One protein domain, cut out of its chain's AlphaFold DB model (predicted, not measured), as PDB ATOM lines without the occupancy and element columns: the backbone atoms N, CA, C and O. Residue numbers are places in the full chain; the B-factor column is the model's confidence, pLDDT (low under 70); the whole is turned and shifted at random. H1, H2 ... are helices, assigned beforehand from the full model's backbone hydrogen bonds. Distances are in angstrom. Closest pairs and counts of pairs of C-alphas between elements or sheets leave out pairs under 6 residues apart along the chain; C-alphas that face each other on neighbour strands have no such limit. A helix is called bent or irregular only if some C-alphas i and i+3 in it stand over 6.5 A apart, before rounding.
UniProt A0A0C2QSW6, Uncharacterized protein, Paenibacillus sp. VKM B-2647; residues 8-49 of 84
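What this domain is: This is residues 8 to 49 of the 84 residues of an uncharacterized protein of Paenibacillus sp. VKM B-2647 (UniProt A0A0C2QSW6). Two helices, H2 and H1, follow each other nearly end to end and meet at a corner, making a wide-open V, and a short tail, residues 43 to 49, runs on from the far end of H2. The printed part has 42 residues, with two named helices in the order H1, H2 and no named strand; the class is all helix. It is extended, with a radius of gyration of the C-alphas of 16.8 A and spans of 56 by 17 by 10 A.

How they stand to each other: H2, residues 24 to 42, is the longest helix. H1, residues 8 to 22, and H2 meet only through their link, the tight link of one residue, Asn 23. Residues 8 to 49 stand free: no C-alphas 8 or more residues apart along the chain come within 10 A. In H1 every O i to N i+4 pair is within hydrogen-bond range; in H2, 13 of 15 are.

Where its parts are: H2 measures 25.8 A from C-alpha 24 to C-alpha 42, which is at (-34.801, -35.864, -35.787). It is neither bent nor irregular, but only just: C-alphas 26 and 29 are 6.0 A apart. H1 measures 21.1 A and begins with C-alpha 8 at (-27.083, -12.595, -71.315).

The domain as a whole: The C-alphas of Gly 8 and Arg 49, the two farthest apart, are 55.9 A apart. The printed part has no cut and no long link. Its mean pLDDT is 85.6; residue 24 is under 70.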
ATOM      1  N   GLY A   8     -26.451 -13.590 -72.186       90.38
ATOM      2  CA  GLY A   8     -27.083 -12.595 -71.315       90.38
ATOM      3  C   GLY A   8     -27.850 -13.207 -70.138       90.38
ATOM      4  O   GLY A   8     -27.775 -12.696 -69.026       90.38
ATOM      5  N   SER A   9     -28.525 -14.344 -70.337       87.19
ATOM      6  CA  SER A   9     -29.236 -15.018 -69.243       87.19
ATOM      7  C   SER A   9     -28.286 -15.586 -68.188       87.19
ATOM      8  O   SER A   9     -28.577 -15.470 -67.002       87.19
ATOM      9  N   TYR A  10     -27.115 -16.100 -68.579       91.06
ATOM     10  CA  TYR A  10     -26.093 -16.529 -67.617       91.06
ATOM     11  C   TYR A  10     -25.564 -15.363 -66.776       91.06
ATOM     12  O   TYR A  10     -25.399 -15.513 -65.568       91.06
ATOM     13  N   ILE A  11     -25.355 -14.193 -67.391       93.94
ATOM     14  CA  ILE A  11     -24.915 -12.980 -66.686       93.94
ATOM     15  C   ILE A  11     -25.971 -12.540 -65.665       93.94
ATOM     16  O   ILE A  11     -25.640 -12.253 -64.516       93.94
ATOM     17  N   VAL A  12     -27.250 -12.547 -66.052       94.06
ATOM     18  CA  VAL A  12     -28.361 -12.203 -65.151       94.06
ATOM     19  C   VAL A  12     -28.461 -13.192 -63.987       94.06
ATOM     20  O   VAL A  12     -28.547 -12.765 -62.838       94.06
ATOM     21  N   PHE A  13     -28.382 -14.500 -64.247       92.50
ATOM     22  CA  PHE A  13     -28.381 -15.502 -63.177       92.50
ATOM     23  C   PHE A  13     -27.184 -15.352 -62.234       92.50
ATOM     24  O   PHE A  13     -27.353 -15.488 -61.024       92.50
ATOM     25  N   ALA A  14     -25.999 -15.029 -62.756       91.62
ATOM     26  CA  ALA A  14     -24.814 -14.786 -61.939       91.62
ATOM     27  C   ALA A  14     -24.990 -13.557 -61.030       91.62
ATOM     28  O   ALA A  14     -24.701 -13.634 -59.839       91.62
ATOM     29  N   LEU A  15     -25.526 -12.451 -61.554       93.19
ATOM     30  CA  LEU A  15     -25.817 -11.243 -60.772       93.19
ATOM     31  C   LEU A  15     -26.865 -11.501 -59.682       93.19
ATOM     32  O   LEU A  15     -26.686 -11.056 -58.550       93.19
ATOM     33  N   ILE A  16     -27.923 -12.258 -59.994       88.88
ATOM     34  CA  ILE A  16     -28.941 -12.666 -59.014       88.88
ATOM     35  C   ILE A  16     -28.316 -13.544 -57.926       88.88
ATOM     36  O   ILE A  16     -28.542 -13.303 -56.742       88.88
ATOM     37  N   ALA A  17     -27.504 -14.535 -58.303       86.12
ATOM     38  CA  ALA A  17     -26.832 -15.416 -57.354       86.12
ATOM     39  C   ALA A  17     -25.889 -14.639 -56.421       86.12
ATOM     40  O   ALA A  17     -25.911 -14.854 -55.211       86.12
ATOM     41  N   ILE A  18     -25.116 -13.690 -56.959       85.69
ATOM     42  CA  ILE A  18     -24.243 -12.811 -56.170       85.69
ATOM     43  C   ILE A  18     -25.078 -11.902 -55.257       85.69
ATOM     44  O   ILE A  18     -24.779 -11.798 -54.073       85.69
ATOM     45  N   GLY A  19     -26.153 -11.290 -55.760       78.38
ATOM     46  CA  GLY A  19     -27.032 -10.428 -54.962       78.38
ATOM     47  C   GLY A  19     -27.714 -11.166 -53.804       78.38
ATOM     48  O   GLY A  19     -27.830 -10.619 -52.706       78.38
ATOM     49  N   LEU A  20     -28.103 -12.426 -54.024       78.50
ATOM     50  CA  LEU A  20     -28.624 -13.310 -52.981       78.50
ATOM     51  C   LEU A  20     -27.545 -13.687 -51.964       78.50
ATOM     52  O   LEU A  20     -27.824 -13.659 -50.770       78.50
ATOM     53  N   LEU A  21     -26.323 -13.993 -52.410       75.62
ATOM     54  CA  LEU A  21     -25.196 -14.305 -51.525       75.62
ATOM     55  C   LEU A  21     -24.782 -13.108 -50.658       75.62
ATOM     56  O   LEU A  21     -24.506 -13.282 -49.474       75.62
ATOM     57  N   VAL A  22     -24.778 -11.893 -51.211       76.56
ATOM     58  CA  VAL A  22     -24.401 -10.670 -50.482       76.56
ATOM     59  C   VAL A  22     -25.441 -10.298 -49.417       76.56
ATOM     60  O   VAL A  22     -25.071  -9.849 -48.336       76.56
ATOM     61  N   ASN A  23     -26.731 -10.543 -49.669       71.50
ATOM     62  CA  ASN A  23     -27.811 -10.314 -48.696       71.50
ATOM     63  C   ASN A  23     -28.191 -11.563 -47.882       71.50
ATOM     64  O   ASN A  23     -29.185 -11.555 -47.148       71.50
ATOM     65  N   PHE A  24     -27.414 -12.647 -47.985       69.00
ATOM     66  CA  PHE A  24     -27.779 -13.938 -47.401       69.00
ATOM     67  C   PHE A  24     -27.804 -13.914 -45.875       69.00
ATOM     68  O   PHE A  24     -28.437 -14.771 -45.272       69.00
ATOM     69  N   THR A  25     -27.187 -12.920 -45.234       70.19
ATOM     70  CA  THR A  25     -27.128 -12.789 -43.773       70.19
ATOM     71  C   THR A  25     -28.514 -12.839 -43.118       70.19
ATOM     72  O   THR A  25     -28.678 -13.489 -42.088       70.19
ATOM     73  N   TYR A  26     -29.534 -12.234 -43.741       75.62
ATOM     74  CA  TYR A  26     -30.899 -12.213 -43.197       75.62
ATOM     75  C   TYR A  26     -31.689 -13.507 -43.446       75.62
ATOM     76  O   TYR A  26     -32.560 -13.848 -42.650       75.62
ATOM     77  N   PHE A  27     -31.377 -14.254 -44.511       80.12
ATOM     78  CA  PHE A  27     -32.029 -15.536 -44.830       80.12
ATOM     79  C   PHE A  27     -31.298 -16.744 -44.234       80.12
ATOM     80  O   PHE A  27     -31.909 -17.777 -43.968       80.12
ATOM     81  N   PHE A  28     -30.003 -16.614 -43.962       82.88
ATOM     82  CA  PHE A  28     -29.188 -17.670 -43.379       82.88
ATOM     83  C   PHE A  28     -29.639 -18.000 -41.959       82.88
ATOM     84  O   PHE A  28     -29.798 -19.172 -41.630       82.88
ATOM     85  N   ILE A  29     -29.921 -16.978 -41.141       84.88
ATOM     86  CA  ILE A  29     -30.392 -17.148 -39.760       84.88
ATOM     87  C   ILE A  29     -31.657 -18.027 -39.696       84.88
ATOM     88  O   ILE A  29     -31.603 -19.056 -39.023       84.88
ATOM     89  N   PRO A  30     -32.776 -17.725 -40.392       87.62
ATOM     90  CA  PRO A  30     -33.971 -18.566 -40.323       87.62
ATOM     91  C   PRO A  30     -33.758 -19.969 -40.906       87.62
ATOM     92  O   PRO A  30     -34.285 -20.927 -40.344       87.62
ATOM     93  N   ILE A  31     -32.961 -20.122 -41.973       91.62
ATOM     94  CA  ILE A  31     -32.637 -21.439 -42.551       91.62
ATOM     95  C   ILE A  31     -31.860 -22.294 -41.545       91.62
ATOM     96  O   ILE A  31     -32.210 -23.452 -41.316       91.62
ATOM     97  N   VAL A  32     -30.828 -21.727 -40.917       92.31
ATOM     98  CA  VAL A  32     -30.011 -22.424 -39.918       92.31
ATOM     99  C   VAL A  32     -30.823 -22.731 -38.669       92.31
ATOM    100  O   VAL A  32     -30.704 -23.833 -38.141       92.31
ATOM    101  N   VAL A  33     -31.678 -21.815 -38.208       94.31
ATOM    102  CA  VAL A  33     -32.562 -22.055 -37.058       94.31
ATOM    103  C   VAL A  33     -33.522 -23.207 -37.350       94.31
ATOM    104  O   VAL A  33     -33.561 -24.162 -36.574       94.31
ATOM    105  N   LEU A  34     -34.239 -23.182 -38.480       95.19
ATOM    106  CA  LEU A  34     -35.135 -24.275 -38.877       95.19
ATOM    107  C   LEU A  34     -34.385 -25.599 -39.039       95.19
ATOM    108  O   LEU A  34     -34.834 -26.623 -38.528       95.19
ATOM    109  N   GLY A  35     -33.230 -25.578 -39.708       94.88
ATOM    110  CA  GLY A  35     -32.384 -26.752 -39.891       94.88
ATOM    111  C   GLY A  35     -31.881 -27.321 -38.566       94.88
ATOM    112  O   GLY A  35     -31.926 -28.529 -38.366       94.88
ATOM    113  N   THR A  36     -31.474 -26.463 -37.629       94.50
ATOM    114  CA  THR A  36     -31.009 -26.867 -36.294       94.50
ATOM    115  C   THR A  36     -32.147 -27.463 -35.470       94.50
ATOM    116  O   THR A  36     -31.969 -28.519 -34.866       94.50
ATOM    117  N   ILE A  37     -33.334 -26.845 -35.484       94.12
ATOM    118  CA  ILE A  37     -34.535 -27.384 -34.827       94.12
ATOM    119  C   ILE A  37     -34.887 -28.751 -35.416       94.12
ATOM    120  O   ILE A  37     -35.097 -29.702 -34.669       94.12
ATOM    121  N   PHE A  38     -34.913 -28.872 -36.745       94.62
ATOM    122  CA  PHE A  38     -35.200 -30.132 -37.426       94.62
ATOM    123  C   PHE A  38     -34.161 -31.212 -37.105       94.62
ATOM    124  O   PHE A  38     -34.526 -32.353 -36.825       94.62
ATOM    125  N   LEU A  39     -32.873 -30.857 -37.097       94.25
ATOM    126  CA  LEU A  39     -31.779 -31.763 -36.759       94.25
ATOM    127  C   LEU A  39     -31.925 -32.283 -35.325       94.25
ATOM    128  O   LEU A  39     -31.870 -33.489 -35.115       94.25
ATOM    129  N   LEU A  40     -32.153 -31.389 -34.360       90.25
ATOM    130  CA  LEU A  40     -32.350 -31.746 -32.952       90.25
ATOM    131  C   LEU A  40     -33.658 -32.514 -32.727       90.25
ATOM    132  O   LEU A  40     -33.711 -33.384 -31.865       90.25
ATOM    133  N   TYR A  41     -34.710 -32.235 -33.499       89.50
ATOM    134  CA  TYR A  41     -35.950 -33.011 -33.468       89.50
ATOM    135  C   TYR A  41     -35.733 -34.436 -33.990       89.50
ATOM    136  O   TYR A  41     -36.159 -35.407 -33.364       89.50
ATOM    137  N   LYS A  42     -35.057 -34.574 -35.136       92.12
ATOM    138  CA  LYS A  42     -34.801 -35.864 -35.787       92.12
ATOM    139  C   LYS A  42     -33.787 -36.707 -35.015       92.12
ATOM    140  O   LYS A  42     -33.942 -37.925 -34.931       92.12
ATOM    141  N   TYR A  43     -32.763 -36.060 -34.473       90.69
ATOM    142  CA  TYR A  43     -31.664 -36.664 -33.730       90.69
ATOM    143  C   TYR A  43     -31.547 -35.979 -32.366       90.69
ATOM    144  O   TYR A  43     -30.625 -35.186 -32.146       90.69
ATOM    145  N   PRO A  44     -32.481 -36.262 -31.438       84.00
ATOM    146  CA  PRO A  44     -32.452 -35.654 -30.119       84.00
ATOM    147  C   PRO A  44     -31.127 -35.990 -29.428       84.00
ATOM    148  O   PRO A  44     -30.727 -37.163 -29.401       84.00
ATOM    149  N   PRO A  45     -30.422 -34.986 -28.878       83.88
ATOM    150  CA  PRO A  45     -29.124 -35.199 -28.268       83.88
ATOM    151  C   PRO A  45     -29.257 -36.172 -27.096       83.88
ATOM    152  O   PRO A  45     -30.194 -36.103 -26.298       83.88
ATOM    153  N   SER A  46     -28.288 -37.083 -26.971       72.31
ATOM    154  CA  SER A  46     -28.289 -38.108 -25.917       72.31
ATOM    155  C   SER A  46     -28.336 -37.522 -24.500       72.31
ATOM    156  O   SER A  46     -28.811 -38.187 -23.586       72.31
ATOM    157  N   SER A  47     -27.938 -36.258 -24.341       73.69
ATOM    158  CA  SER A  47     -27.988 -35.477 -23.103       73.69
ATOM    159  C   SER A  47     -29.412 -35.202 -22.603       73.69
ATOM    160  O   SER A  47     -29.600 -34.912 -21.427       73.69
ATOM    161  N   TRP A  48     -30.425 -35.280 -23.475       76.00
ATOM    162  CA  TRP A  48     -31.837 -35.121 -23.097       76.00
ATOM    163  C   TRP A  48     -32.503 -36.435 -22.708       76.00
ATOM    164  O   TRP A  48     -33.644 -36.438 -22.237       76.00
ATOM    165  N   ARG A  49     -31.807 -37.568 -22.867       71.44
ATOM    166  CA  ARG A  49     -32.265 -38.809 -22.256       71.44
ATOM    167  C   ARG A  49     -32.148 -38.612 -20.757       71.44
ATOM    168  O   ARG A  49     -31.047 -38.585 -20.215       71.44
TER     169      ARG A  49